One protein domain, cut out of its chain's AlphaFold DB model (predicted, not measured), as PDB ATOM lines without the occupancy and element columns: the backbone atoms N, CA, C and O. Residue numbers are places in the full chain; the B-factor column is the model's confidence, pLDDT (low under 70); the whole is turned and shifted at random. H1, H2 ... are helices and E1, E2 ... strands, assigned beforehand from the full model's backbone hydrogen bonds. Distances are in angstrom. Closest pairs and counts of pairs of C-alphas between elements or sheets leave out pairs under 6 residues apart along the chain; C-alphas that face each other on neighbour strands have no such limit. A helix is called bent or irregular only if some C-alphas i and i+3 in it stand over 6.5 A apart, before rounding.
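This is residues 402 to 556 of the 641 residues of an uncharacterized protein of Sorangiineae bacterium NIC37A_2 (UniProt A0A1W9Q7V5). One twisted sheet of six strands makes the core, with the long helix H1 over one face and H5 over the other, three layers in all. The small helices H2 and H3 sit past one end of H1, residues 490 to 496 stick out beyond H4, and H6 lies at the end of an arm, its residues 548 to 553 standing free. The printed part has 155 residues, in the order E1 E2 H1 H2 H3 E3 E4 H4 E5 E6 H5 H6. The sheet runs E1 E2 E6 E5 E4 E3, all antiparallel, and the class is mixed, helices and strands. The whole is only just compact, close to loose, with a radius of gyration of the C-alphas of 17.9 A and spans of 53 by 39 by 31 A.

E1 is residues 403 to 408, beginning at C-alpha 403 (96.841, 45.138, -16.024), and E2 is 420 to 424. H1, residues 428 to 442, is 20.9 A long. H2 is 445 to 450, H3 452 to 455, E3 458 to 462, and E4 474 to 480, 19.6 A long. H4 is 482 to 488. E5, residues 507 to 515, is 25.4 A long; E6, 518 to 524, is 19.0 A. H5, residues 527 to 538, is 16.8 A long. H6, residues 548 to 555, ends at C-alpha 555 (110.753, 41.033, -21.452) and is irregular: C-alphas 549 and 552 are 7.4 A apart.

The hairpin E5 and E6 has N 511 and O 522 at 2.8 A, within hydrogen-bond range, as are N 422 and O 521 of E2 and E6, 2.9 A, and N 476 and O 510 of E4 and E5, 2.8 A. In the hairpins E1 and E2, and E3 and E4, N 405 and O 423 are 3.0 A apart and N 459 and O 479 2.8 A. H1 is on the sheet at a height of 8.3 A, along the strands, over E5 and only just over E4 and E3, with 3 C-alphas on each; its closest C-alphas to E3 are Gly 439 and Leu 460, 4.6 A. H5 is on the opposite face, height 8.0 A, over E6. H2 and H3 touch only at the corner, C-alphas 447 and 455 being 4.8 A apart. H5 and H6 are apart. Every O i to N i+4 pair is within range in H1, H2, H4 and H5; H6 has 1 of 4, and 3 of 5 O i to N i+3 pairs; H3 is too short.

The farthest C-alphas, Lys 449 and Ala 548, are 56.7 A apart. The printed part has no cut. The links E1 to E2, E3 to E4 and H4 to E5 are long. Residues 410 to 417, 445 to 457 and 483 to 506 have pLDDT under 70.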
ATOM      1  N   GLY A 402      91.975  44.400 -16.173       72.44
ATOM      2  CA  GLY A 402      93.178  44.673 -16.951       72.44
ATOM      3  C   GLY A 402      94.488  44.478 -16.185       72.44
ATOM      4  O   GLY A 402      94.574  43.709 -15.224       72.44
ATOM      5  N   ALA A 403      95.530  45.158 -16.655       79.00
ATOM      6  CA  ALA A 403      96.841  45.138 -16.024       79.00
ATOM      7  C   ALA A 403      96.833  45.927 -14.707       79.00
ATOM      8  O   ALA A 403      96.214  46.989 -14.598       79.00
ATOM      9  N   PHE A 404      97.561  45.423 -13.717       86.88
ATOM     10  CA  PHE A 404      97.858  46.144 -12.486       86.88
ATOM     11  C   PHE A 404      99.362  46.171 -12.250       86.88
ATOM     12  O   PHE A 404     100.092  45.286 -12.698       86.88
ATOM     13  N   VAL A 405      99.810  47.182 -11.514       89.06
ATOM     14  CA  VAL A 405     101.186  47.308 -11.037       89.06
ATOM     15  C   VAL A 405     101.159  47.555  -9.534       89.06
ATOM     16  O   VAL A 405     100.306  48.276  -9.026       89.06
ATOM     17  N   GLN A 406     102.078  46.942  -8.811       89.88
ATOM     18  CA  GLN A 406     102.325  47.189  -7.403       89.88
ATOM     19  C   GLN A 406     103.806  47.489  -7.238       89.88
ATOM     20  O   GLN A 406     104.638  46.816  -7.842       89.88
ATOM     21  N   ALA A 407     104.137  48.466  -6.405       87.81
ATOM     22  CA  ALA A 407     105.517  48.703  -6.029       87.81
ATOM     23  C   ALA A 407     105.629  49.232  -4.611       87.81
ATOM     24  O   ALA A 407     104.676  49.773  -4.047       87.81
ATOM     25  N   THR A 408     106.823  49.100  -4.071       84.62
ATOM     26  CA  THR A 408     107.190  49.594  -2.757       84.62
ATOM     27  C   THR A 408     108.468  50.403  -2.907       84.62
ATOM     28  O   THR A 408     109.435  49.928  -3.501       84.62
ATOM     29  N   GLY A 409     108.457  51.643  -2.424       74.50
ATOM     30  CA  GLY A 409     109.616  52.534  -2.467       74.50
ATOM     31  C   GLY A 409     110.777  52.061  -1.579       74.50
ATOM     32  O   GLY A 409     110.598  51.132  -0.783       74.50
ATOM     33  N   PRO A 410     111.970  52.663  -1.723       66.31
ATOM     34  CA  PRO A 410     113.142  52.317  -0.918       66.31
ATOM     35  C   PRO A 410     112.978  52.659   0.568       66.31
ATOM     36  O   PRO A 410     112.171  53.511   0.946       66.31
ATOM     37  N   LEU A 411     113.837  52.039   1.383       57.34
ATOM     38  CA  LEU A 411     114.178  52.423   2.755       57.34
ATOM     39  C   LEU A 411     115.521  53.165   2.791       57.34
ATOM     40  O   LEU A 411     116.436  52.789   3.523       57.34
ATOM     41  N   GLU A 412     115.697  54.239   2.029       45.75
ATOM     42  CA  GLU A 412     116.968  54.967   2.105       45.75
ATOM     43  C   GLU A 412     116.884  56.234   2.954       45.75
ATOM     44  O   GLU A 412     116.590  57.316   2.468       45.75
ATOM     45  N   GLY A 413     117.203  56.073   4.250       50.59
ATOM     46  CA  GLY A 413     117.639  57.162   5.133       50.59
ATOM     47  C   GLY A 413     116.574  57.745   6.063       50.59
ATOM     48  O   GLY A 413     116.582  58.945   6.273       50.59
ATOM     49  N   ALA A 414     115.677  56.911   6.607       51.75
ATOM     50  CA  ALA A 414     114.709  57.197   7.684       51.75
ATOM     51  C   ALA A 414     113.773  58.421   7.547       51.75
ATOM     52  O   ALA A 414     112.947  58.630   8.427       51.75
ATOM     53  N   GLU A 415     113.810  59.164   6.444       48.97
ATOM     54  CA  GLU A 415     112.771  60.096   6.012       48.97
ATOM     55  C   GLU A 415     112.838  60.257   4.483       48.97
ATOM     56  O   GLU A 415     113.927  60.438   3.935       48.97
ATOM     57  N   PRO A 416     111.698  60.267   3.768       55.59
ATOM     58  CA  PRO A 416     110.341  60.008   4.250       55.59
ATOM     59  C   PRO A 416     110.051  58.514   4.514       55.59
ATOM     60  O   PRO A 416     110.763  57.639   4.028       55.59
ATOM     61  N   ASP A 417     108.986  58.231   5.275       69.06
ATOM     62  CA  ASP A 417     108.479  56.873   5.528       69.06
ATOM     63  C   ASP A 417     108.338  56.066   4.218       69.06
ATOM     64  O   ASP A 417     107.988  56.636   3.173       69.06
ATOM     65  N   PRO A 418     108.508  54.730   4.259       75.62
ATOM     66  CA  PRO A 418     108.269  53.892   3.095       75.62
ATOM     67  C   PRO A 418     106.848  54.093   2.562       75.62
ATOM     68  O   PRO A 418     105.872  54.201   3.314       75.62
ATOM     69  N   TRP A 419     106.737  54.115   1.238       82.44
ATOM     70  CA  TRP A 419     105.468  54.200   0.532       82.44
ATOM     71  C   TRP A 419     105.214  52.929  -0.271       82.44
ATOM     72  O   TRP A 419     106.134  52.287  -0.781       82.44
ATOM     73  N   THR A 420     103.941  52.588  -0.419       85.50
ATOM     74  CA  THR A 420     103.469  51.546  -1.331       85.50
ATOM     75  C   THR A 420     102.580  52.179  -2.389       85.50
ATOM     76  O   THR A 420     101.814  53.105  -2.120       85.50
ATOM     77  N   VAL A 421     102.692  51.700  -3.622       87.94
ATOM     78  CA  VAL A 421     101.839  52.122  -4.732       87.94
ATOM     79  C   VAL A 421     101.117  50.934  -5.326       87.94
ATOM     80  O   VAL A 421     101.685  49.857  -5.509       87.94
ATOM     81  N   TYR A 422      99.858  51.161  -5.671       89.50
ATOM     82  CA  TYR A 422      99.041  50.239  -6.438       89.50
ATOM     83  C   TYR A 422      98.442  50.980  -7.632       89.50
ATOM     84  O   TYR A 422      97.599  51.858  -7.465       89.50
ATOM     85  N   GLY A 423      98.902  50.649  -8.834       88.94
ATOM     86  CA  GLY A 423      98.402  51.181 -10.093       88.94
ATOM     87  C   GLY A 423      97.386  50.246 -10.740       88.94
ATOM     88  O   GLY A 423      97.585  49.031 -10.811       88.94
ATOM     89  N   THR A 424      96.309  50.823 -11.264       87.50
ATOM     90  CA  THR A 424      95.232  50.118 -11.963       87.50
ATOM     91  C   THR A 424      94.727  50.926 -13.157       87.50
ATOM     92  O   THR A 424      94.840  52.151 -13.187       87.50
ATOM     93  N   SER A 425      94.138  50.236 -14.132       86.06
ATOM     94  CA  SER A 425      93.494  50.835 -15.309       86.06
ATOM     95  C   SER A 425      92.170  51.550 -14.994       86.06
ATOM     96  O   SER A 425      91.613  52.239 -15.848       86.06
ATOM     97  N   ARG A 426      91.650  51.402 -13.768       84.94
ATOM     98  CA  ARG A 426      90.396  52.032 -13.343       84.94
ATOM     99  C   ARG A 426      90.483  53.551 -13.338       84.94
ATOM    100  O   ARG A 426      91.537  54.132 -13.064       84.94
ATOM    101  N   SER A 427      89.342  54.202 -13.557       90.12
ATOM    102  CA  SER A 427      89.278  55.655 -13.473       90.12
ATOM    103  C   SER A 427      89.481  56.128 -12.030       90.12
ATOM    104  O   SER A 427      89.077  55.477 -11.060       90.12
ATOM    105  N   LYS A 428      90.071  57.317 -11.881       92.44
ATOM    106  CA  LYS A 428      90.186  57.997 -10.585       92.44
ATOM    107  C   LYS A 428      88.834  58.162  -9.905       92.44
ATOM    108  O   LYS A 428      88.749  57.979  -8.694       92.44
ATOM    109  N   GLN A 429      87.794  58.472 -10.677       92.50
ATOM    110  CA  GLN A 429      86.442  58.645 -10.165       92.50
ATOM    111  C   GLN A 429      85.936  57.367  -9.492       92.50
ATOM    112  O   GLN A 429      85.480  57.441  -8.352       92.50
ATOM    113  N   ASP A 430      86.096  56.207 -10.132       88.56
ATOM    114  CA  ASP A 430      85.597  54.943  -9.584       88.56
ATOM    115  C   ASP A 430      86.313  54.563  -8.284       88.56
ATOM    116  O   ASP A 430      85.675  54.162  -7.313       88.56
ATOM    117  N   ILE A 431      87.638  54.753  -8.231       89.12
ATOM    118  CA  ILE A 431      88.429  54.480  -7.023       89.12
ATOM    119  C   ILE A 431      88.029  55.432  -5.893       89.12
ATOM    120  O   ILE A 431      87.829  54.997  -4.761       89.12
ATOM    121  N   THR A 432      87.865  56.726  -6.181       92.75
ATOM    122  CA  THR A 432      87.416  57.686  -5.161       92.75
ATOM    123  C   THR A 432      85.993  57.404  -4.690       92.75
ATOM    124  O   THR A 432      85.728  57.490  -3.498       92.75
ATOM    125  N   ALA A 433      85.086  56.983  -5.578       91.19
ATOM    126  CA  ALA A 433      83.724  56.610  -5.209       91.19
ATOM    127  C   ALA A 433      83.694  55.364  -4.309       91.19
ATOM    128  O   ALA A 433      82.899  55.306  -3.368       91.19
ATOM    129  N   PHE A 434      84.575  54.392  -4.571       90.00
ATOM    130  CA  PHE A 434      84.787  53.231  -3.710       90.00
ATOM    131  C   PHE A 434      85.294  53.638  -2.318       90.00
ATOM    132  O   PHE A 434      84.686  53.259  -1.319       90.00
ATOM    133  N   LEU A 435      86.355  54.451  -2.239       90.88
ATOM    134  CA  LEU A 435      86.915  54.910  -0.961       90.88
ATOM    135  C   LEU A 435      85.937  55.802  -0.182       90.88
ATOM    136  O   LEU A 435      85.829  55.675   1.034       90.88
ATOM    137  N   ASP A 436      85.175  56.656  -0.867       92.50
ATOM    138  CA  ASP A 436      84.133  57.480  -0.251       92.50
ATOM    139  C   ASP A 436      83.009  56.609   0.342       92.50
ATOM    140  O   ASP A 436      82.509  56.904   1.427       92.50
ATOM    141  N   ALA A 437      82.605  55.533  -0.345       89.50
ATOM    142  CA  ALA A 437      81.621  54.579   0.176       89.50
ATOM    143  C   ALA A 437      82.164  53.784   1.370       89.50
ATOM    144  O   ALA A 437      81.466  53.635   2.372       89.50
ATOM    145  N   LEU A 438      83.424  53.344   1.300       88.00
ATOM    146  CA  LEU A 438      84.100  52.661   2.401       88.00
ATOM    147  C   LEU A 438      84.201  53.554   3.646       88.00
ATOM    148  O   LEU A 438      83.895  53.101   4.745       88.00
ATOM    149  N   GLY A 439      84.568  54.828   3.474       87.56
ATOM    150  CA  GLY A 439      84.639  55.797   4.569       87.56
ATOM    151  C   GLY A 439      83.284  56.051   5.228       87.56
ATOM    152  O   GLY A 439      83.181  56.011   6.452       87.56
ATOM    153  N   ARG A 440      82.215  56.223   4.436       89.06
ATOM    154  CA  ARG A 440      80.854  56.368   4.984       89.06
ATOM    155  C   ARG A 440      80.415  55.136   5.770       89.06
ATOM    156  O   ARG A 440      79.878  55.290   6.865       89.06
ATOM    157  N   LEU A 441      80.689  53.938   5.248       82.88
ATOM    158  CA  LEU A 441      80.367  52.680   5.922       82.88
ATOM    159  C   LEU A 441      81.108  52.553   7.261       82.88
ATOM    160  O   LEU A 441      80.485  52.221   8.269       82.88
ATOM    161  N   ALA A 442      82.406  52.872   7.278       78.56
ATOM    162  CA  ALA A 442      83.249  52.851   8.472       78.56
ATOM    163  C   ALA A 442      82.729  53.784   9.580       78.56
ATOM    164  O   ALA A 442      82.750  53.429  10.751       78.56
ATOM    165  N   THR A 443      82.191  54.948   9.208       76.88
ATOM    166  CA  THR A 443      81.602  55.913  10.156       76.88
ATOM    167  C   THR A 443      80.136  55.643  10.506       76.88
ATOM    168  O   THR A 443      79.521  56.421  11.235       76.88
ATOM    169  N   SER A 444      79.525  54.587   9.962       73.56
ATOM    170  CA  SER A 444      78.112  54.309  10.213       73.56
ATOM    171  C   SER A 444      77.908  53.724  11.618       73.56
ATOM    172  O   SER A 444      78.527  52.730  11.999       73.56
ATOM    173  N   ASN A 445      76.947  54.270  12.372       66.19
ATOM    174  CA  ASN A 445      76.573  53.782  13.713       66.19
ATOM    175  C   ASN A 445      76.051  52.325  13.710       66.19
ATOM    176  O   ASN A 445      75.667  51.791  14.752       66.19
ATOM    177  N   ILE A 446      75.954  51.679  12.542       64.69
ATOM    178  CA  ILE A 446      75.567  50.276  12.414       64.69
ATOM    179  C   ILE A 446      76.676  49.339  12.898       64.69
ATOM    180  O   ILE A 446      76.372  48.294  13.477       64.69
ATOM    181  N   LEU A 447      77.948  49.717  12.723       60.28
ATOM    182  CA  LEU A 447      79.082  48.936  13.219       60.28
ATOM    183  C   LEU A 447      79.107  48.963  14.752       60.28
ATOM    184  O   LEU A 447      79.172  47.905  15.369       60.28
ATOM    185  N   GLU A 448      78.859  50.126  15.362       56.81
ATOM    186  CA  GLU A 448      78.684  50.283  16.818       56.81
ATOM    187  C   GLU A 448      77.546  49.438  17.396       56.81
ATOM    188  O   GLU A 448      77.687  48.847  18.466       56.81
ATOM    189  N   LYS A 449      76.413  49.346  16.690       56.09
ATOM    190  CA  LYS A 449      75.242  48.578  17.148       56.09
ATOM    191  C   LYS A 449      75.349  47.076  16.897       56.09
ATOM    192  O   LYS A 449      74.649  46.308  17.554       56.09
ATOM    193  N   SER A 450      76.156  46.654  15.926       55.22
ATOM    194  CA  SER A 450      76.274  45.245  15.530       55.22
ATOM    195  C   SER A 450      77.369  44.503  16.298       55.22
ATOM    196  O   SER A 450      77.200  43.309  16.548       55.22
ATOM    197  N   SER A 451      78.441  45.189  16.712       56.53
ATOM    198  CA  SER A 451      79.447  44.702  17.663       56.53
ATOM    199  C   SER A 451      80.411  45.832  18.041       56.53
ATOM    200  O   SER A 451      80.926  46.521  17.163       56.53
ATOM    201  N   THR A 452      80.759  45.968  19.325       53.31
ATOM    202  CA  THR A 452      81.810  46.905  19.768       53.31
ATOM    203  C   THR A 452      83.175  46.623  19.124       53.31
ATOM    204  O   THR A 452      83.985  47.533  19.005       53.31
ATOM    205  N   GLU A 453      83.421  45.394  18.659       55.06
ATOM    206  CA  GLU A 453      84.642  45.014  17.931       55.06
ATOM    207  C   GLU A 453      84.620  45.452  16.459       55.06
ATOM    208  O   GLU A 453      85.675  45.687  15.878       55.06
ATOM    209  N   LEU A 454      83.435  45.590  15.848       54.50
ATOM    210  CA  LEU A 454      83.301  46.038  14.455       54.50
ATOM    211  C   LEU A 454      83.443  47.559  14.317       54.50
ATOM    212  O   LEU A 454      83.917  48.043  13.291       54.50
ATOM    213  N   ALA A 455      83.056  48.303  15.356       57.28
ATOM    214  CA  ALA A 455      83.209  49.755  15.425       57.28
ATOM    215  C   ALA A 455      84.677  50.211  15.466       57.28
ATOM    216  O   ALA A 455      85.002  51.286  14.979       57.28
ATOM    217  N   ASP A 456      85.564  49.374  16.009       68.38
ATOM    218  CA  ASP A 456      87.007  49.613  16.121       68.38
ATOM    219  C   ASP A 456      87.796  48.802  15.072       68.38
ATOM    220  O   ASP A 456      88.863  48.251  15.350       68.38
ATOM    221  N   LEU A 457      87.252  48.647  13.858       69.94
ATOM    222  CA  LEU A 457      87.979  48.006  12.757       69.94
ATOM    223  C   LEU A 457      88.852  48.998  11.996       69.94
ATOM    224  O   LEU A 457      90.034  48.735  11.775       69.94
ATOM    225  N   PHE A 458      88.274  50.108  11.542       78.62
ATOM    226  CA  PHE A 458      88.939  51.013  10.612       78.62
ATOM    227  C   PHE A 458      88.191  52.343  10.485       78.62
ATOM    228  O   PHE A 458      86.967  52.352  10.429       78.62
ATOM    229  N   GLU A 459      88.919  53.447  10.351       85.19
ATOM    230  CA  GLU A 459      88.408  54.759   9.956       85.19
ATOM    231  C   GLU A 459      89.028  55.159   8.617       85.19
ATOM    232  O   GLU A 459      90.216  54.926   8.377       85.19
ATOM    233  N   LEU A 460      88.241  55.813   7.759       89.56
ATOM    234  CA  LEU A 460      88.715  56.389   6.504       89.56
ATOM    235  C   LEU A 460      87.996  57.700   6.226       89.56
ATOM    236  O   LEU A 460      86.786  57.726   6.007       89.56
ATOM    237  N   GLN A 461      88.756  58.787   6.189       92.88
ATOM    238  CA  GLN A 461      88.220  60.124   5.999       92.88
ATOM    239  C   GLN A 461      88.927  60.820   4.845       92.88
ATOM    240  O   GLN A 461      90.149  60.956   4.833       92.88
ATOM    241  N   ARG A 462      88.147  61.317   3.886       94.94
ATOM    242  CA  ARG A 462      88.659  62.189   2.830       94.94
ATOM    243  C   ARG A 462      89.125  63.516   3.427       94.94
ATOM    244  O   ARG A 462      88.416  64.111   4.235       94.94
ATOM    245  N   THR A 463      90.296  63.988   3.021       95.38
ATOM    246  CA  THR A 463      90.909  65.208   3.557       95.38
ATOM    247  C   THR A 463      91.001  66.307   2.497       95.38
ATOM    248  O   THR A 463      90.747  66.094   1.310       95.38
ATOM    249  N   THR A 464      91.367  67.509   2.942       94.62
ATOM    250  CA  THR A 464      91.751  68.642   2.085       94.62
ATOM    251  C   THR A 464      93.273  68.760   1.926       94.62
ATOM    252  O   THR A 464      93.753  69.727   1.331       94.62
ATOM    253  N   GLU A 465      94.035  67.796   2.463       94.19
ATOM    254  CA  GLU A 465      95.495  67.759   2.376       94.19
ATOM    255  C   GLU A 465      95.933  67.648   0.907       94.19
ATOM    256  O   GLU A 465      95.310  66.947   0.108       94.19
ATOM    257  N   ARG A 466      97.020  68.337   0.546       93.44
ATOM    258  CA  ARG A 466      97.580  68.320  -0.811       93.44
ATOM    259  C   ARG A 466      99.030  67.845  -0.754       93.44
ATOM    260  O   ARG A 466      99.843  68.533  -0.137       93.44
ATOM    261  N   PRO A 467      99.370  66.693  -1.356       91.81
ATOM    262  CA  PRO A 467     100.745  66.224  -1.379       91.81
ATOM    263  C   PRO A 467     101.583  67.101  -2.317       91.81
ATOM    264  O   PRO A 467     101.095  67.592  -3.342       91.81
ATOM    265  N   SER A 468     102.856  67.294  -1.972       85.19
ATOM    266  CA  SER A 468     103.820  67.968  -2.845       85.19
ATOM    267  C   SER A 468     103.937  67.224  -4.184       85.19
ATOM    268  O   SER A 468     103.866  66.000  -4.236       85.19
ATOM    269  N   GLY A 469     104.048  67.964  -5.292       79.50
ATOM    270  CA  GLY A 469     104.164  67.397  -6.646       79.50
ATOM    271  C   GLY A 469     102.853  66.911  -7.287       79.50
ATOM    272  O   GLY A 469     102.799  66.752  -8.503       79.50
ATOM    273  N   ALA A 470     101.769  66.740  -6.522       89.56
ATOM    274  CA  ALA A 470     100.475  66.302  -7.055       89.56
ATOM    275  C   ALA A 470      99.282  66.929  -6.297       89.56
ATOM    276  O   ALA A 470      98.481  66.210  -5.695       89.56
ATOM    277  N   PRO A 471      99.111  68.267  -6.330       88.62
ATOM    278  CA  PRO A 471      98.058  68.968  -5.580       88.62
ATOM    279  C   PRO A 471      96.624  68.571  -5.964       88.62
ATOM    280  O   PRO A 471      95.686  68.835  -5.216       88.62
ATOM    281  N   GLN A 472      96.447  67.950  -7.129       92.25
ATOM    282  CA  GLN A 472      95.188  67.421  -7.641       92.25
ATOM    283  C   GLN A 472      94.858  66.011  -7.123       92.25
ATOM    284  O   GLN A 472      93.779  65.496  -7.431       92.25
ATOM    285  N   ALA A 473      95.760  65.351  -6.391       94.75
ATOM    286  CA  ALA A 473      95.501  64.042  -5.801       94.75
ATOM    287  C   ALA A 473      94.372  64.123  -4.760       94.75
ATOM    288  O   ALA A 473      94.239  65.112  -4.042       94.75
ATOM    289  N   VAL A 474      93.545  63.079  -4.680       97.00
ATOM    290  CA  VAL A 474      92.517  62.975  -3.634       97.00
ATOM    291  C   VAL A 474      93.102  62.188  -2.476       97.00
ATOM    292  O   VAL A 474      93.454  61.026  -2.661       97.00
ATOM    293  N   VAL A 475      93.209  62.810  -1.305       96.94
ATOM    294  CA  VAL A 475      93.839  62.209  -0.127       96.94
ATOM    295  C   VAL A 475      92.783  61.743   0.866       96.94
ATOM    296  O   VAL A 475      91.811  62.445   1.147       96.94
ATOM    297  N   TYR A 476      93.007  60.560   1.425       95.06
ATOM    298  CA  TYR A 476      92.269  60.022   2.554       95.06
ATOM    299  C   TYR A 476      93.234  59.769   3.706       95.06
ATOM    300  O   TYR A 476      94.341  59.275   3.493       95.06
ATOM    301  N   ARG A 477      92.804  60.079   4.924       94.31
ATOM    302  CA  ARG A 477      93.436  59.630   6.160       94.31
ATOM    303  C   ARG A 477      92.769  58.337   6.587       94.31
ATOM    304  O   ARG A 477      91.542  58.262   6.560       94.31
ATOM    305  N   TYR A 478      93.563  57.353   6.982       89.31
ATOM    306  CA  TYR A 478      93.052  56.109   7.524       89.31
ATOM    307  C   TYR A 478      93.623  55.817   8.907       89.31
ATOM    308  O   TYR A 478      94.743  56.223   9.221       89.31
ATOM    309  N   LYS A 479      92.856  55.069   9.696       86.38
ATOM    310  CA  LYS A 479      93.258  54.528  10.992       86.38
ATOM    311  C   LYS A 479      92.751  53.104  11.102       86.38
ATOM    312  O   LYS A 479      91.566  52.870  10.928       86.38
ATOM    313  N   ILE A 480      93.630  52.151  11.371       77.31
ATOM    314  CA  ILE A 480      93.232  50.767  11.641       77.31
ATOM    315  C   ILE A 480      92.978  50.635  13.142       77.31
ATOM    316  O   ILE A 480      93.848  50.956  13.950       77.31
ATOM    317  N   GLY A 481      91.771  50.207  13.504       73.31
ATOM    318  CA  GLY A 481      91.372  50.029  14.895       73.31
ATOM    319  C   GLY A 481      91.924  48.733  15.498       73.31
ATOM    320  O   GLY A 481      92.409  47.840  14.790       73.31
ATOM    321  N   LYS A 482      91.893  48.621  16.830       71.06
ATOM    322  CA  LYS A 482      92.618  47.563  17.561       71.06
ATOM    323  C   LYS A 482      92.087  46.171  17.242       71.06
ATOM    324  O   LYS A 482      92.853  45.209  17.258       71.06
ATOM    325  N   SER A 483      90.793  46.050  16.957       68.44
ATOM    326  CA  SER A 483      90.162  44.766  16.632       68.44
ATOM    327  C   SER A 483      90.673  44.210  15.301       68.44
ATOM    328  O   SER A 483      91.007  43.026  15.212       68.44
ATOM    329  N   LEU A 484      90.830  45.073  14.291       66.25
ATOM    330  CA  LEU A 484      91.416  44.684  13.010       66.25
ATOM    331  C   LEU A 484      92.924  44.443  13.138       66.25
ATOM    332  O   LEU A 484      93.416  43.462  12.587       66.25
ATOM    333  N   SER A 485      93.646  45.258  13.920       63.84
ATOM    334  CA  SER A 485      95.061  45.004  14.235       63.84
ATOM    335  C   SER A 485      95.257  43.625  14.866       63.84
ATOM    336  O   SER A 485      96.099  42.864  14.403       63.84
ATOM    337  N   LYS A 486      94.442  43.253  15.866       65.19
ATOM    338  CA  LYS A 486      94.486  41.921  16.493       65.19
ATOM    339  C   LYS A 486      94.224  40.802  15.493       65.19
ATOM    340  O   LYS A 486      94.908  39.792  15.548       65.19
ATOM    341  N   LEU A 487      93.261  40.971  14.587       62.59
ATOM    342  CA  LEU A 487      92.937  39.965  13.574       62.59
ATOM    343  C   LEU A 487      94.053  39.812  12.531       62.59
ATOM    344  O   LEU A 487      94.403  38.693  12.165       62.59
ATOM    345  N   LEU A 488      94.642  40.921  12.086       55.88
ATOM    346  CA  LEU A 488      95.755  40.921  11.133       55.88
ATOM    347  C   LEU A 488      97.059  40.415  11.765       55.88
ATOM    348  O   LEU A 488      97.879  39.811  11.078       55.88
ATOM    349  N   MET A 489      97.220  40.597  13.079       55.41
ATOM    350  CA  MET A 489      98.352  40.109  13.868       55.41
ATOM    351  C   MET A 489      98.103  38.768  14.563       55.41
ATOM    352  O   MET A 489      98.986  38.296  15.276       55.41
ATOM    353  N   ALA A 490      96.946  38.124  14.367       47.78
ATOM    354  CA  ALA A 490      96.637  36.804  14.918       47.78
ATOM    355  C   ALA A 490      97.418  35.702  14.179       47.78
ATOM    356  O   ALA A 490      96.863  34.815  13.531       47.78
ATOM    357  N   ARG A 491      98.742  35.763  14.289       45.38
ATOM    358  CA  ARG A 491      99.657  34.643  14.140       45.38
ATOM    359  C   ARG A 491     100.030  34.235  15.564       45.38
ATOM    360  O   ARG A 491     100.630  35.045  16.267       45.38
ATOM    361  N   PRO A 492      99.668  33.032  16.020       40.59
ATOM    362  CA  PRO A 492     100.296  32.504  17.210       40.59
ATOM    363  C   PRO A 492     101.759  32.159  16.821       40.59
ATOM    364  O   PRO A 492     102.080  31.999  15.640       40.59
ATOM    365  N   ASP A 493     102.659  32.085  17.794       38.50
ATOM    366  CA  ASP A 493     103.955  31.383  17.728       38.50
ATOM    367  C   ASP A 493     105.236  32.161  17.346       38.50
ATOM    368  O   ASP A 493     106.278  31.816  17.893       38.50
ATOM    369  N   VAL A 494     105.250  33.161  16.449       37.47
ATOM    370  CA  VAL A 494     106.554  33.633  15.887       37.47
ATOM    371  C   VAL A 494     107.134  34.887  16.558       37.47
ATOM    372  O   VAL A 494     108.348  35.026  16.643       37.47
ATOM    373  N   PHE A 495     106.297  35.781  17.088       39.38
ATOM    374  CA  PHE A 495     106.749  36.969  17.819       39.38
ATOM    375  C   PHE A 495     105.760  37.264  18.949       39.38
ATOM    376  O   PHE A 495     104.576  37.487  18.686       39.38
ATOM    377  N   ASP A 496     106.221  37.262  20.204       40.34
ATOM    378  CA  ASP A 496     105.408  37.671  21.355       40.34
ATOM    379  C   ASP A 496     105.225  39.199  21.351       40.34
ATOM    380  O   ASP A 496     105.842  39.945  22.106       40.34
ATOM    381  N   LEU A 497     104.375  39.676  20.442       45.56
ATOM    382  CA  LEU A 497     104.011  41.088  20.297       45.56
ATOM    383  C   LEU A 497     102.994  41.532  21.366       45.56
ATOM    384  O   LEU A 497     102.534  42.674  21.339       45.56
ATOM    385  N   SER A 498     102.617  40.655  22.305       44.34
ATOM    386  CA  SER A 498     101.508  40.877  23.244       44.34
ATOM    387  C   SER A 498     101.706  42.083  24.167       44.34
ATOM    388  O   SER A 498     100.733  42.754  24.506       44.34
ATOM    389  N   LYS A 499     102.954  42.416  24.520       45.81
ATOM    390  CA  LYS A 499     103.280  43.567  25.384       45.81
ATOM    391  C   LYS A 499     103.233  44.920  24.668       45.81
ATOM    392  O   LYS A 499     103.029  45.941  25.315       45.81
ATOM    393  N   ASP A 500     103.369  44.918  23.345       48.16
ATOM    394  CA  ASP A 500     103.408  46.121  22.510       48.16
ATOM    395  C   ASP A 500     102.080  46.365  21.763       48.16
ATOM    396  O   ASP A 500     101.792  47.494  21.359       48.16
ATOM    397  N   GLN A 501     101.214  45.347  21.669       46.12
ATOM    398  CA  GLN A 501      99.899  45.351  21.003       46.12
ATOM    399  C   GLN A 501      98.959  46.504  21.398       46.12
ATOM    400  O   GLN A 501      98.158  46.941  20.569       46.12
ATOM    401  N   GLU A 502      99.034  47.031  22.625       42.44
ATOM    402  CA  GLU A 502      98.159  48.132  23.061       42.44
ATOM    403  C   GLU A 502      98.456  49.473  22.361       42.44
ATOM    404  O   GLU A 502      97.597  50.361  22.368       42.44
ATOM    405  N   ARG A 503      99.627  49.612  21.716       45.44
ATOM    406  CA  ARG A 503     100.087  50.846  21.053       45.44
ATOM    407  C   ARG A 503      99.966  50.843  19.517       45.44
ATOM    408  O   ARG A 503     100.219  51.883  18.913       45.44
ATOM    409  N   PHE A 504      99.549  49.743  18.874       50.56
ATOM    410  CA  PHE A 504      99.514  49.626  17.399       50.56
ATOM    411  C   PHE A 504      98.114  49.808  16.802       50.56
ATOM    412  O   PHE A 504      97.402  48.850  16.498       50.56
ATOM    413  N   ALA A 505      97.753  51.066  16.558       54.41
ATOM    414  CA  ALA A 505      96.753  51.428  15.557       54.41
ATOM    415  C   ALA A 505      97.488  52.085  14.374       54.41
ATOM    416  O   ALA A 505      97.885  53.247  14.495       54.41
ATOM    417  N   PRO A 506      97.760  51.367  13.264       66.81
ATOM    418  CA  PRO A 506      98.427  51.972  12.120       66.81
ATOM    419  C   PRO A 506      97.545  53.074  11.519       66.81
ATOM    420  O   PRO A 506      96.472  52.817  10.971       66.81
ATOM    421  N   GLU A 507      98.014  54.315  11.633       83.06
ATOM    422  CA  GLU A 507      97.447  55.495  10.983       83.06
ATOM    423  C   GLU A 507      98.294  55.877   9.767       83.06
ATOM    424  O   GLU A 507      99.523  55.762   9.779       83.06
ATOM    425  N   GLY A 508      97.646  56.360   8.710       87.81
ATOM    426  CA  GLY A 508      98.350  56.810   7.519       87.81
ATOM    427  C   GLY A 508      97.468  57.558   6.536       87.81
ATOM    428  O   GLY A 508      96.365  58.009   6.850       87.81
ATOM    429  N   ARG A 509      97.991  57.724   5.325       91.38
ATOM    430  CA  ARG A 509      97.341  58.393   4.205       91.38
ATOM    431  C   ARG A 509      97.351  57.496   2.984       91.38
ATOM    432  O   ARG A 509      98.323  56.789   2.732       91.38
ATOM    433  N   VAL A 510      96.282  57.575   2.205       92.44
ATOM    434  CA  VAL A 510      96.223  57.036   0.848       92.44
ATOM    435  C   VAL A 510      95.810  58.151  -0.103       92.44
ATOM    436  O   VAL A 510      94.808  58.828   0.122       92.44
ATOM    437  N   ALA A 511      96.593  58.377  -1.152       94.94
ATOM    438  CA  ALA A 511      96.280  59.334  -2.201       94.94
ATOM    439  C   ALA A 511      95.919  58.623  -3.498       94.94
ATOM    440  O   ALA A 511      96.609  57.699  -3.916       94.94
ATOM    441  N   VAL A 512      94.866  59.100  -4.153       95.50
ATOM    442  CA  VAL A 512      94.436  58.636  -5.470       95.50
ATOM    443  C   VAL A 512      94.820  59.676  -6.512       95.50
ATOM    444  O   VAL A 512      94.349  60.822  -6.472       95.50
ATOM    445  N   HIS A 513      95.658  59.278  -7.465       95.31
ATOM    446  CA  HIS A 513      96.143  60.164  -8.518       95.31
ATOM    447  C   HIS A 513      96.309  59.439  -9.850       95.31
ATOM    448  O   HIS A 513      96.612  58.253  -9.884       95.31
ATOM    449  N   THR A 514      96.126  60.154 -10.956       93.62
ATOM    450  CA  THR A 514      96.280  59.594 -12.305       93.62
ATOM    451  C   THR A 514      97.614  60.034 -12.889       93.62
ATOM    452  O   THR A 514      97.925  61.227 -12.900       93.62
ATOM    453  N   VAL A 515      98.392  59.070 -13.378       89.31
ATOM    454  CA  VAL A 515      99.664  59.295 -14.073       89.31
ATOM    455  C   VAL A 515      99.627  58.491 -15.370       89.31
ATOM    456  O   VAL A 515      99.525  57.265 -15.347       89.31
ATOM    457  N   GLY A 516      99.663  59.184 -16.510       87.31
ATOM    458  CA  GLY A 516      99.447  58.557 -17.813       87.31
ATOM    459  C   GLY A 516      98.039  57.962 -17.929       87.31
ATOM    460  O   GLY A 516      97.051  58.636 -17.646       87.31
ATOM    461  N   ASN A 517      97.956  56.695 -18.332       86.88
ATOM    462  CA  ASN A 517      96.711  55.933 -18.474       86.88
ATOM    463  C   ASN A 517      96.330  55.122 -17.218       86.88
ATOM    464  O   ASN A 517      95.365  54.362 -17.262       86.88
ATOM    465  N   MET A 518      97.082  55.253 -16.122       89.38
ATOM    466  CA  MET A 518      96.883  54.478 -14.899       89.38
ATOM    467  C   MET A 518      96.479  55.387 -13.741       89.38
ATOM    468  O   MET A 518      96.993  56.499 -13.577       89.38
ATOM    469  N   THR A 519      95.593  54.885 -12.890       91.88
ATOM    470  CA  THR A 519      95.300  55.495 -11.595       91.88
ATOM    471  C   THR A 519      96.059  54.751 -10.507       91.88
ATOM    472  O   THR A 519      95.951  53.533 -10.381       91.88
ATOM    473  N   TYR A 520      96.810  55.498  -9.708       90.88
ATOM    474  CA  TYR A 520      97.612  55.006  -8.602       90.88
ATOM    475  C   TYR A 520      96.959  55.341  -7.266       90.88
ATOM    476  O   TYR A 520      96.521  56.473  -7.041       90.88
ATOM    477  N   LEU A 521      96.939  54.356  -6.372       92.56
ATOM    478  CA  LEU A 521      96.769  54.539  -4.939       92.56
ATOM    479  C   LEU A 521      98.161  54.535  -4.316       92.56
ATOM    480  O   LEU A 521      98.856  53.524  -4.390       92.56
ATOM    481  N   VAL A 522      98.569  55.655  -3.727       90.31
ATOM    482  CA  VAL A 522      99.842  55.795  -3.015       90.31
ATOM    483  C   VAL A 522      99.554  55.830  -1.526       90.31
ATOM    484  O   VAL A 522      98.897  56.755  -1.054       90.31
ATOM    485  N   GLN A 523     100.024  54.828  -0.797       88.19
ATOM    486  CA  GLN A 523      99.837  54.695   0.639       88.19
ATOM    487  C   GLN A 523     101.159  54.944   1.366       88.19
ATOM    488  O   GLN A 523     102.186  54.368   1.020       88.19
ATOM    489  N   ALA A 524     101.124  55.791   2.392       84.75
ATOM    490  CA  ALA A 524     102.243  56.005   3.306       84.75
ATOM    491  C   ALA A 524     101.746  56.586   4.637       84.75
ATOM    492  O   ALA A 524     100.611  57.052   4.739       84.75
ATOM    493  N   ARG A 525     102.591  56.605   5.671       82.94
ATOM    494  CA  ARG A 525     102.218  57.146   6.990       82.94
ATOM    495  C   ARG A 525     102.039  58.670   6.961       82.94
ATOM    496  O   ARG A 525     101.047  59.204   7.466       82.94
ATOM    497  N   THR A 526     102.965  59.386   6.330       86.50
ATOM    498  CA  THR A 526     102.996  60.857   6.282       86.50
ATOM    499  C   THR A 526     102.648  61.417   4.901       86.50
ATOM    500  O   THR A 526     102.842  60.771   3.874       86.50
ATOM    501  N   LEU A 527     102.123  62.651   4.860       89.81
ATOM    502  CA  LEU A 527     101.762  63.326   3.603       89.81
ATOM    503  C   LEU A 527     102.991  63.593   2.722       89.81
ATOM    504  O   LEU A 527     102.898  63.501   1.500       89.81
ATOM    505  N   ALA A 528     104.139  63.881   3.340       88.69
ATOM    506  CA  ALA A 528     105.412  64.043   2.645       88.69
ATOM    507  C   ALA A 528     105.820  62.756   1.908       88.69
ATOM    508  O   ALA A 528     106.186  62.811   0.739       88.69
ATOM    509  N   SER A 529     105.658  61.597   2.551       86.44
ATOM    510  CA  SER A 529     105.935  60.281   1.957       86.44
ATOM    511  C   SER A 529     105.005  59.950   0.795       86.44
ATOM    512  O   SER A 529     105.446  59.455  -0.238       86.44
ATOM    513  N   VAL A 530     103.720  60.303   0.919       89.00
ATOM    514  CA  VAL A 530     102.764  60.216  -0.192       89.00
ATOM    515  C   VAL A 530     103.199  61.103  -1.366       89.00
ATOM    516  O   VAL A 530     103.182  60.654  -2.512       89.00
ATOM    517  N   GLY A 531     103.610  62.347  -1.095       89.38
ATOM    518  CA  GLY A 531     104.144  63.259  -2.112       89.38
ATOM    519  C   GLY A 531     105.405  62.718  -2.784       89.38
ATOM    520  O   GLY A 531     105.504  62.757  -4.006       89.38
ATOM    521  N   SER A 532     106.315  62.127  -2.007       86.12
ATOM    522  CA  SER A 532     107.521  61.465  -2.514       86.12
ATOM    523  C   SER A 532     107.181  60.312  -3.463       86.12
ATOM    524  O   SER A 532     107.668  60.292  -4.591       86.12
ATOM    525  N   GLY A 533     106.269  59.411  -3.078       86.81
ATOM    526  CA  GLY A 533     105.824  58.318  -3.949       86.81
ATOM    527  C   GLY A 533     105.180  58.813  -5.249       86.81
ATOM    528  O   GLY A 533     105.485  58.308  -6.328       86.81
ATOM    529  N   LEU A 534     104.345  59.855  -5.179       89.31
ATOM    530  CA  LEU A 534     103.728  60.471  -6.362       89.31
ATOM    531  C   LEU A 534     104.758  61.145  -7.279       89.31
ATOM    532  O   LEU A 534     104.689  60.980  -8.497       89.31
ATOM    533  N   ALA A 535     105.721  61.870  -6.708       86.81
ATOM    534  CA  ALA A 535     106.805  62.497  -7.457       86.81
ATOM    535  C   ALA A 535     107.705  61.447  -8.125       86.81
ATOM    536  O   ALA A 535     108.098  61.614  -9.279       86.81
ATOM    537  N   ALA A 536     107.978  60.336  -7.437       83.44
ATOM    538  CA  ALA A 536     108.782  59.242  -7.963       83.44
ATOM    539  C   ALA A 536     108.121  58.604  -9.199       83.44
ATOM    540  O   ALA A 536     108.774  58.426 -10.225       83.44
ATOM    541  N   LEU A 537     106.803  58.369  -9.173       86.19
ATOM    542  CA  LEU A 537     106.063  57.885 -10.350       86.19
ATOM    543  C   LEU A 537     106.213  58.821 -11.565       86.19
ATOM    544  O   LEU A 537     106.297  58.365 -12.707       86.19
ATOM    545  N   GLN A 538     106.306  60.129 -11.336       84.94
ATOM    546  CA  GLN A 538     106.409  61.139 -12.392       84.94
ATOM    547  C   GLN A 538     107.844  61.396 -12.881       84.94
ATOM    548  O   GLN A 538     108.010  61.955 -13.964       84.94
ATOM    549  N   ASN A 539     108.874  60.992 -12.131       80.94
ATOM    550  CA  ASN A 539     110.267  61.315 -12.441       80.94
ATOM    551  C   ASN A 539     110.830  60.451 -13.589       80.94
ATOM    552  O   ASN A 539     111.041  59.262 -13.389       80.94
ATOM    553  N   PRO A 540     111.160  61.012 -14.767       76.19
ATOM    554  CA  PRO A 540     111.645  60.224 -15.902       76.19
ATOM    555  C   PRO A 540     113.065  59.654 -15.728       76.19
ATOM    556  O   PRO A 540     113.475  58.826 -16.539       76.19
ATOM    557  N   LYS A 541     113.837  60.097 -14.726       80.38
ATOM    558  CA  LYS A 541     115.208  59.620 -14.480       80.38
ATOM    559  C   LYS A 541     115.205  58.366 -13.605       80.38
ATOM    560  O   LYS A 541     114.447  58.315 -12.646       80.38
ATOM    561  N   GLY A 542     116.101  57.417 -13.902       80.75
ATOM    562  CA  GLY A 542     116.289  56.199 -13.102       80.75
ATOM    563  C   GLY A 542     115.043  55.317 -13.113       80.75
ATOM    564  O   GLY A 542     114.284  55.293 -12.152       80.75
ATOM    565  N   ARG A 543     114.776  54.641 -14.237       88.31
ATOM    566  CA  ARG A 543     113.587  53.792 -14.423       88.31
ATOM    567  C   ARG A 543     113.964  52.316 -14.391       88.31
ATOM    568  O   ARG A 543     115.001  51.941 -14.938       88.31
ATOM    569  N   LEU A 544     113.091  51.465 -13.850       88.38
ATOM    570  CA  LEU A 544     113.297  50.011 -13.827       88.38
ATOM    571  C   LEU A 544     113.565  49.423 -15.214       88.38
ATOM    572  O   LEU A 544     114.377  48.516 -15.346       88.38
ATOM    573  N   GLY A 545     112.921  49.945 -16.260       86.62
ATOM    574  CA  GLY A 545     113.143  49.486 -17.632       86.62
ATOM    575  C   GLY A 545     114.577  49.681 -18.142       86.62
ATOM    576  O   GLY A 545     114.971  49.009 -19.094       86.62
ATOM    577  N   ALA A 546     115.360  50.570 -17.523       87.81
ATOM    578  CA  ALA A 546     116.758  50.821 -17.875       87.81
ATOM    579  C   ALA A 546     117.751  49.928 -17.107       87.81
ATOM    580  O   ALA A 546     118.938  49.916 -17.436       87.81
ATOM    581  N   LYS A 547     117.290  49.177 -16.098       87.00
ATOM    582  CA  LYS A 547     118.138  48.302 -15.285       87.00
ATOM    583  C   LYS A 547     118.528  47.036 -16.045       87.00
ATOM    584  O   LYS A 547     117.678  46.222 -16.406       87.00
ATOM    585  N   ALA A 548     119.827  46.876 -16.293       84.94
ATOM    586  CA  ALA A 548     120.367  45.770 -17.082       84.94
ATOM    587  C   ALA A 548     120.123  44.396 -16.431       84.94
ATOM    588  O   ALA A 548     119.804  43.439 -17.132       84.94
ATOM    589  N   ASP A 549     120.206  44.324 -15.101       82.75
ATOM    590  CA  ASP A 549     119.953  43.134 -14.280       82.75
ATOM    591  C   ASP A 549     118.487  42.665 -14.327       82.75
ATOM    592  O   ASP A 549     118.215  41.479 -14.164       82.75
ATOM    593  N   LEU A 550     117.542  43.561 -14.635       86.75
ATOM    594  CA  LEU A 550     116.114  43.242 -14.767       86.75
ATOM    595  C   LEU A 550     115.629  43.172 -16.225       86.75
ATOM    596  O   LEU A 550     114.504  42.740 -16.486       86.75
ATOM    597  N   ALA A 551     116.449  43.573 -17.198       84.50
ATOM    598  CA  ALA A 551     116.020  43.756 -18.585       84.50
ATOM    599  C   ALA A 551     115.497  42.468 -19.244       84.50
ATOM    600  O   ALA A 551     114.515  42.515 -19.990       84.50
ATOM    601  N   ALA A 552     116.136  41.322 -18.988       85.56
ATOM    602  CA  ALA A 552     115.679  40.030 -19.505       85.56
ATOM    603  C   ALA A 552     114.331  39.634 -18.883       85.56
ATOM    604  O   ALA A 552     113.385  39.306 -19.598       85.56
ATOM    605  N   HIS A 553     114.219  39.775 -17.561       87.94
ATOM    606  CA  HIS A 553     113.020  39.459 -16.787       87.94
ATOM    607  C   HIS A 553     111.793  40.269 -17.219       87.94
ATOM    608  O   HIS A 553     110.706  39.730 -17.425       87.94
ATOM    609  N   LEU A 554     111.967  41.576 -17.426       88.00
ATOM    610  CA  LEU A 554     110.881  42.463 -17.847       88.00
ATOM    611  C   LEU A 554     110.343  42.114 -19.247       88.00
ATOM    612  O   LEU A 554     109.172  42.382 -19.529       88.00
ATOM    613  N   LYS A 555     111.148  41.466 -20.100       88.00
ATOM    614  CA  LYS A 555     110.753  41.033 -21.452       88.00
ATOM    615  C   LYS A 555     110.056  39.670 -21.482       88.00
ATOM    616  O   LYS A 555     109.279  39.432 -22.404       88.00
ATOM    617  N   THR A 556     110.283  38.799 -20.499       88.94
ATOM    618  CA  THR A 556     109.710  37.444 -20.451       88.94
ATOM    619  C   THR A 556     108.180  37.481 -20.398       88.94
ATOM    620  O   THR A 556     107.634  38.084 -19.476       88.94
TER     621      THR A 556